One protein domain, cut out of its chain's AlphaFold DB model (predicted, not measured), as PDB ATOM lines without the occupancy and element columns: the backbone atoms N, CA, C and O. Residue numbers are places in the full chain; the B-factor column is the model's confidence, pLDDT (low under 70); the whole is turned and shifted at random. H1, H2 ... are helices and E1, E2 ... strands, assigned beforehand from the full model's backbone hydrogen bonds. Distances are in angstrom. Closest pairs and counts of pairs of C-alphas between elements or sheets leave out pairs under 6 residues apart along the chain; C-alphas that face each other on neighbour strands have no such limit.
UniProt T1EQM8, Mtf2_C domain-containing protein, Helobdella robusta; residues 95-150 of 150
ATOM      1  N   LYS A  95      30.044  39.649 -15.118       77.06
ATOM      2  CA  LYS A  95      30.446  40.420 -13.934       77.06
ATOM      3  C   LYS A  95      29.461  40.286 -12.775       77.06
ATOM      4  O   LYS A  95      29.888  40.158 -11.643       77.06
ATOM      5  N   VAL A  96      28.156  40.258 -13.051       77.75
ATOM      6  CA  VAL A  96      27.129  40.085 -12.009       77.75
ATOM      7  C   VAL A  96      27.220  38.690 -11.394       77.75
ATOM      8  O   VAL A  96      27.025  38.524 -10.193       77.75
ATOM      9  N   ILE A  97      27.539  37.683 -12.209       77.00
ATOM     10  CA  ILE A  97      27.741  36.308 -11.744       77.00
ATOM     11  C   ILE A  97      29.006  36.224 -10.888       77.00
ATOM     12  O   ILE A  97      28.966  35.636  -9.809       77.00
ATOM     13  N   ASP A  98      30.098  36.840 -11.340       76.88
ATOM     14  CA  ASP A  98      31.352  36.899 -10.590       76.88
ATOM     15  C   ASP A  98      31.142  37.619  -9.248       76.88
ATOM     16  O   ASP A  98      31.498  37.086  -8.200       76.88
ATOM     17  N   ASP A  99      30.451  38.758  -9.239       71.75
ATOM     18  CA  ASP A  99      30.129  39.491  -8.012       71.75
ATOM     19  C   ASP A  99      29.271  38.648  -7.056       71.75
ATOM     20  O   ASP A  99      29.535  38.613  -5.856       71.75
ATOM     21  N   MET A 100      28.286  37.895  -7.558       69.19
ATOM     22  CA  MET A 100      27.501  36.974  -6.726       69.19
ATOM     23  C   MET A 100      28.353  35.839  -6.141       69.19
ATOM     24  O   MET A 100      28.189  35.504  -4.970       69.19
ATOM     25  N   LEU A 101      29.270  35.262  -6.921       68.69
ATOM     26  CA  LEU A 101      30.140  34.164  -6.481       68.69
ATOM     27  C   LEU A 101      31.205  34.615  -5.473       68.69
ATOM     28  O   LEU A 101      31.588  33.832  -4.604       68.69
ATOM     29  N   PHE A 102      31.668  35.863  -5.578       65.56
ATOM     30  CA  PHE A 102      32.704  36.436  -4.716       65.56
ATOM     31  C   PHE A 102      32.160  37.344  -3.612       65.56
ATOM     32  O   PHE A 102      32.953  37.896  -2.847       65.56
ATOM     33  N   THR A 103      30.836  37.479  -3.469       69.69
ATOM     34  CA  THR A 103      30.275  38.169  -2.303       69.69
ATOM     35  C   THR A 103      30.679  37.427  -1.029       69.69
ATOM     36  O   THR A 103      30.334  36.252  -0.858       69.69
ATOM     37  N   PRO A 104      31.412  38.076  -0.107       69.25
ATOM     38  CA  PRO A 104      31.758  37.461   1.159       69.25
ATOM     39  C   PRO A 104      30.474  37.303   1.975       69.25
ATOM     40  O   PRO A 104      29.989  38.236   2.614       69.25
ATOM     41  N   LEU A 105      29.896  36.106   1.935       73.56
ATOM     42  CA  LEU A 105      28.813  35.726   2.827       73.56
ATOM     43  C   LEU A 105      29.372  35.643   4.245       73.56
ATOM     44  O   LEU A 105      30.241  34.821   4.540       73.56
ATOM     45  N   SER A 106      28.865  36.504   5.127       82.50
ATOM     46  CA  SER A 106      29.177  36.425   6.551       82.50
ATOM     47  C   SER A 106      28.751  35.059   7.097       82.50
ATOM     48  O   SER A 106      27.727  34.479   6.708       82.50
ATOM     49  N   TYR A 107      29.558  34.542   8.020       82.25
ATOM     50  CA  TYR A 107      29.283  33.289   8.708       82.25
ATOM     51  C   TYR A 107      27.925  33.316   9.427       82.25
ATOM     52  O   TYR A 107      27.205  32.317   9.437       82.25
ATOM     53  N   GLU A 108      27.527  34.466   9.971       85.06
ATOM     54  CA  GLU A 108      26.223  34.678  10.595       85.06
ATOM     55  C   GLU A 108      25.082  34.457   9.596       85.06
ATOM     56  O   GLU A 108      24.119  33.761   9.924       85.06
ATOM     57  N   THR A 109      25.213  34.972   8.371       85.06
ATOM     58  CA  THR A 109      24.225  34.773   7.299       85.06
ATOM     59  C   THR A 109      24.113  33.298   6.921       85.06
ATOM     60  O   THR A 109      23.011  32.761   6.812       85.06
ATOM     61  N   LEU A 110      25.243  32.599   6.787       84.50
ATOM     62  CA  LEU A 110      25.252  31.157   6.518       84.50
ATOM     63  C   LEU A 110      24.587  30.365   7.650       84.50
ATOM     64  O   LEU A 110      23.753  29.497   7.393       84.50
ATOM     65  N   LYS A 111      24.896  30.699   8.905       86.00
ATOM     66  CA  LYS A 111      24.301  30.065  10.086       86.00
ATOM     67  C   LYS A 111      22.787  30.277  10.141       86.00
ATOM     68  O   LYS A 111      22.051  29.330  10.413       86.00
ATOM     69  N   GLN A 112      22.314  31.492   9.864       84.94
ATOM     70  CA  GLN A 112      20.882  31.794   9.794       84.94
ATOM     71  C   GLN A 112      20.196  31.013   8.669       84.94
ATOM     72  O   GLN A 112      19.145  30.416   8.900       84.94
ATOM     73  N   ASN A 113      20.820  30.933   7.492       83.88
ATOM     74  CA  ASN A 113      20.297  30.153   6.372       83.88
ATOM     75  C   ASN A 113      20.192  28.665   6.722       83.88
ATOM     76  O   ASN A 113      19.154  28.055   6.474       83.88
ATOM     77  N   MET A 114      21.207  28.085   7.369       84.19
ATOM     78  CA  MET A 114      21.140  26.690   7.819       84.19
ATOM     79  C   MET A 114      20.007  26.460   8.825       84.19
ATOM     80  O   MET A 114      19.288  25.470   8.714       84.19
ATOM     81  N   ILE A 115      19.808  27.372   9.781       83.00
ATOM     82  CA  ILE A 115      18.699  27.279  10.744       83.00
ATOM     83  C   ILE A 115      17.348  27.415  10.040       83.00
ATOM     84  O   ILE A 115      16.392  26.770  10.456       83.00
ATOM     85  N   SER A 116      17.258  28.223   8.983       78.50
ATOM     86  CA  SER A 116      16.036  28.349   8.191       78.50
ATOM     87  C   SER A 116      15.684  27.011   7.543       78.50
ATOM     88  O   SER A 116      14.650  26.443   7.872       78.50
ATOM     89  N   TYR A 117      16.583  26.435   6.738       77.06
ATOM     90  CA  TYR A 117      16.304  25.203   5.987       77.06
ATOM     91  C   TYR A 117      16.186  23.947   6.855       77.06
ATOM     92  O   TYR A 117      15.331  23.104   6.612       77.06
ATOM     93  N   PHE A 118      17.028  23.810   7.879       81.94
ATOM     94  CA  PHE A 118      17.060  22.611   8.726       81.94
ATOM     95  C   PHE A 118      16.345  22.807  10.064       81.94
ATOM     96  O   PHE A 118      16.351  21.913  10.915       81.94
ATOM     97  N   GLY A 119      15.725  23.967  10.266       86.25
ATOM     98  CA  GLY A 119      14.986  24.287  11.474       86.25
ATOM     99  C   GLY A 119      13.708  23.476  11.618       86.25
ATOM    100  O   GLY A 119      13.173  22.904  10.667       86.25
ATOM    101  N   THR A 120      13.169  23.488  12.832       85.06
ATOM    102  CA  THR A 120      11.918  22.801  13.175       85.06
ATOM    103  C   THR A 120      10.752  23.232  12.284       85.06
ATOM    104  O   THR A 120       9.965  22.389  11.873       85.06
ATOM    105  N   LYS A 121      10.667  24.519  11.921       86.75
ATOM    106  CA  LYS A 121       9.621  25.042  11.027       86.75
ATOM    107  C   LYS A 121       9.664  24.416   9.633       86.75
ATOM    108  O   LYS A 121       8.620  24.040   9.111       86.75
ATOM    109  N   CYS A 122      10.852  24.280   9.046       86.44
ATOM    110  CA  CYS A 122      10.993  23.673   7.725       86.44
ATOM    111  C   CYS A 122      10.749  22.168   7.766       86.44
ATOM    112  O   CYS A 122      10.041  21.661   6.908       86.44
ATOM    113  N   GLN A 123      11.210  21.471   8.805       87.00
ATOM    114  CA  GLN A 123      10.911  20.044   8.974       87.00
ATOM    115  C   GLN A 123       9.400  19.770   9.088       87.00
ATOM    116  O   GLN A 123       8.913  18.797   8.516       87.00
ATOM    117  N   LEU A 124       8.645  20.653   9.755       87.62
ATOM    118  CA  LEU A 124       7.176  20.602   9.765       87.62
ATOM    119  C   LEU A 124       6.578  20.842   8.378       87.62
ATOM    120  O   LEU A 124       5.685  20.106   7.968       87.62
ATOM    121  N   ALA A 125       7.058  21.861   7.662       88.56
ATOM    122  CA  ALA A 125       6.554  22.214   6.335       88.56
ATOM    123  C   ALA A 125       6.845  21.131   5.279       88.56
ATOM    124  O   ALA A 125       6.030  20.906   4.393       88.56
ATOM    125  N   GLU A 126       7.970  20.422   5.409       88.12
ATOM    126  CA  GLU A 126       8.315  19.241   4.604       88.12
ATOM    127  C   GLU A 126       7.436  18.019   4.924       88.12
ATOM    128  O   GLU A 126       7.543  16.993   4.255       88.12
ATOM    129  N   GLY A 127       6.578  18.098   5.947       89.19
ATOM    130  CA  GLY A 127       5.706  17.000   6.356       89.19
ATOM    131  C   GLY A 127       6.434  15.888   7.108       89.19
ATOM    132  O   GLY A 127       5.954  14.752   7.128       89.19
ATOM    133  N   ARG A 128       7.589  16.176   7.731       88.94
ATOM    134  CA  ARG A 128       8.277  15.176   8.555       88.94
ATOM    135  C   ARG A 128       7.410  14.801   9.744       88.94
ATOM    136  O   ARG A 128       6.875  15.658  10.449       88.94
ATOM    137  N   GLN A 129       7.298  13.499   9.971       91.56
ATOM    138  CA  GLN A 129       6.525  12.983  11.084       91.56
ATOM    139  C   GLN A 129       7.223  13.308  12.403       91.56
ATOM    140  O   GLN A 129       8.450  13.286  12.522       91.56
ATOM    141  N   LEU A 130       6.415  13.605  13.414       93.88
ATOM    142  CA  LEU A 130       6.894  13.896  14.750       93.88
ATOM    143  C   LEU A 130       6.010  13.227  15.789       93.88
ATOM    144  O   LEU A 130       4.807  13.065  15.595       93.88
ATOM    145  N   ASN A 131       6.617  12.882  16.916       94.25
ATOM    146  CA  ASN A 131       5.930  12.388  18.093       94.25
ATOM    147  C   ASN A 131       6.169  13.340  19.272       94.25
ATOM    148  O   ASN A 131       7.315  13.691  19.569       94.25
ATOM    149  N   ILE A 132       5.099  13.751  19.951       94.69
ATOM    150  CA  ILE A 132       5.183  14.606  21.138       94.69
ATOM    151  C   ILE A 132       5.445  13.708  22.348       94.69
ATOM    152  O   ILE A 132       4.631  12.860  22.697       94.69
ATOM    153  N   LEU A 133       6.594  13.900  22.993       96.25
ATOM    154  CA  LEU A 133       7.016  13.112  24.154       96.25
ATOM    155  C   LEU A 133       6.519  13.698  25.480       96.25
ATOM    156  O   LEU A 133       6.422  12.982  26.472       96.25
ATOM    157  N   GLY A 134       6.233  14.999  25.515       96.25
ATOM    158  CA  GLY A 134       5.735  15.674  26.707       96.25
ATOM    159  C   GLY A 134       5.561  17.172  26.501       96.25
ATOM    160  O   GLY A 134       6.010  17.733  25.501       96.25
ATOM    161  N   SER A 135       4.922  17.820  27.470       96.62
ATOM    162  CA  SER A 135       4.705  19.265  27.493       96.62
ATOM    163  C   SER A 135       5.016  19.835  28.870       96.62
ATOM    164  O   SER A 135       4.775  19.180  29.884       96.62
ATOM    165  N   ARG A 136       5.490  21.078  28.915       96.88
ATOM    166  CA  ARG A 136       5.623  21.850  30.154       96.88
ATOM    167  C   ARG A 136       5.130  23.275  29.951       96.88
ATOM    168  O   ARG A 136       5.171  23.792  28.838       96.88
ATOM    169  N   ILE A 137       4.711  23.911  31.038       97.00
ATOM    170  CA  ILE A 137       4.409  25.342  31.064       97.00
ATOM    171  C   ILE A 137       5.593  26.038  31.737       97.00
ATOM    172  O   ILE A 137       5.938  25.728  32.876       97.00
ATOM    173  N   SER A 138       6.255  26.922  30.998       95.19
ATOM    174  CA  SER A 138       7.320  27.791  31.500       95.19
ATOM    175  C   SER A 138       6.743  28.805  32.502       95.19
ATOM    176  O   SER A 138       5.589  29.206  32.338       95.19
ATOM    177  N   PRO A 139       7.515  29.277  33.501       95.31
ATOM    178  CA  PRO A 139       7.091  30.352  34.409       95.31
ATOM    179  C   PRO A 139       6.657  31.645  33.692       95.31
ATOM    180  O   PRO A 139       5.937  32.451  34.268       95.31
ATOM    181  N   GLU A 140       7.039  31.827  32.426       96.50
ATOM    182  CA  GLU A 140       6.571  32.918  31.559       96.50
ATOM    183  C   GLU A 140       5.193  32.654  30.913       96.50
ATOM    184  O   GLU A 140       4.832  33.314  29.941       96.50
ATOM    185  N   ASN A 141       4.434  31.659  31.389       94.12
ATOM    186  CA  ASN A 141       3.169  31.199  30.801       94.12
ATOM    187  C   ASN A 141       3.275  30.776  29.322       94.12
ATOM    188  O   ASN A 141       2.319  30.893  28.556       94.12
ATOM    189  N   LYS A 142       4.431  30.242  28.913       96.88
ATOM    190  CA  LYS A 142       4.631  29.652  27.579       96.88
ATOM    191  C   LYS A 142       4.503  28.137  27.649       96.88
ATOM    192  O   LYS A 142       5.113  27.511  28.514       96.88
ATOM    193  N   VAL A 143       3.748  27.545  26.727       96.00
ATOM    194  CA  VAL A 143       3.666  26.085  26.587       96.00
ATOM    195  C   VAL A 143       4.789  25.613  25.671       96.00
ATOM    196  O   VAL A 143       4.913  26.073  24.539       96.00
ATOM    197  N   GLU A 144       5.599  24.683  26.161       96.62
ATOM    198  CA  GLU A 144       6.710  24.087  25.426       96.62
ATOM    199  C   GLU A 144       6.490  22.585  25.270       96.62
ATOM    200  O   GLU A 144       6.124  21.902  26.230       96.62
ATOM    201  N   TYR A 145       6.757  22.065  24.072       96.38
ATOM    202  CA  TYR A 145       6.618  20.648  23.746       96.38
ATOM    203  C   TYR A 145       7.982  20.020  23.481       96.38
ATOM    204  O   TYR A 145       8.788  20.552  22.716       96.38
ATOM    205  N   LEU A 146       8.222  18.857  24.080       96.06
ATOM    206  CA  LEU A 146       9.340  18.000  23.718       96.06
ATOM    207  C   LEU A 146       8.906  17.101  22.563       96.06
ATOM    208  O   LEU A 146       7.951  16.334  22.692       96.06
ATOM    209  N   VAL A 147       9.619  17.184  21.445       95.06
ATOM    210  CA  VAL A 147       9.259  16.505  20.198       95.06
ATOM    211  C   VAL A 147      10.394  15.591  19.742       95.06
ATOM    212  O   VAL A 147      11.565  15.963  19.813       95.06
ATOM    213  N   LYS A 148      10.043  14.400  19.250       94.19
ATOM    214  CA  LYS A 148      10.937  13.473  18.552       94.19
ATOM    215  C   LYS A 148      10.547  13.401  17.076       94.19
ATOM    216  O   LYS A 148       9.421  13.021  16.773       94.19
ATOM    217  N   TRP A 149      11.481  13.719  16.188       93.00
ATOM    218  CA  TRP A 149      11.333  13.516  14.742       93.00
ATOM    219  C   TRP A 149      11.466  12.027  14.397       93.00
ATOM    220  O   TRP A 149      12.292  11.338  15.008       93.00
ATOM    221  N   LEU A 150      10.624  11.540  13.481       86.38
ATOM    222  CA  LEU A 150      10.583  10.150  13.010       86.38
ATOM    223  C   LEU A 150      11.209  10.005  11.621       86.38
ATOM    224  O   LEU A 150      11.057  10.942  10.805       86.38
TER     225      LEU A 150
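AT A GLANCE: This is residues 95 to 150 of the 150 residues of the protein "Mtf2_C domain-containing protein" of Helobdella robusta (UniProt T1EQM8). Starting at residue 95, you meet three helices, H1, H2 and H3, strung one after another, and then, at the other end, a hairpin of two strands, E1 and E2, in which E1 bends. Residues 95 to 119, which hold H1 and H2, stick out free as a long arm, and the helices form no bundle. The printed part has 56 residues, with three named helices and then two named strands in one antiparallel sheet, E1 - E2; the class is mixed. It is extended, with a radius of gyration of the C-alphas of 17.9 A, and flat, spanning 53 by 28 by 13 A.

HOW THE PARTS SIT: Look first at H1, residues 95 to 102, which is apart from H2, residues 107 to 118. H2 is close to but not clearly touching H3, residues 120 to 125: their closest C-alphas, those of Ser 116 and Cys 122, are 6.9 A apart. H2 and H3 run the same way at a steep tilt of 47 degrees. In H1, H2 and H3 every O i to N i+4 pair is within hydrogen-bond range. Further on, E1, residues 130 to 137, and E2, residues 143 to 149, form a hairpin, antiparallel at 159 degrees. Find N 131 and O 148 at 2.8 A and N 144 and O 136 at 2.9 A, both within hydrogen-bond range. E1 bends by 61 degrees at residue 133. H2 is apart from both strands.

IN THESE COORDINATES: Find C-alpha 95 at (30.446, 40.420, -13.934), where H1 begins; it is 10.3 A long. H2 runs 16.2 A from C-alpha 107 at (29.283, 33.289, 8.708), and H3 measures 8.7 A. E1 is 20.1 A long, and E2, 18.9 A, ends at C-alpha 149 at (11.333, 13.516, 14.742).

THE WHOLE: The C-alphas of Lys 95 and Pro 139, the two farthest apart, are 54.6 A apart. The printed part has no cut, and its four links are tight. Mean pLDDT of the printed part is 86.4, with residues 100 to 104 under 70.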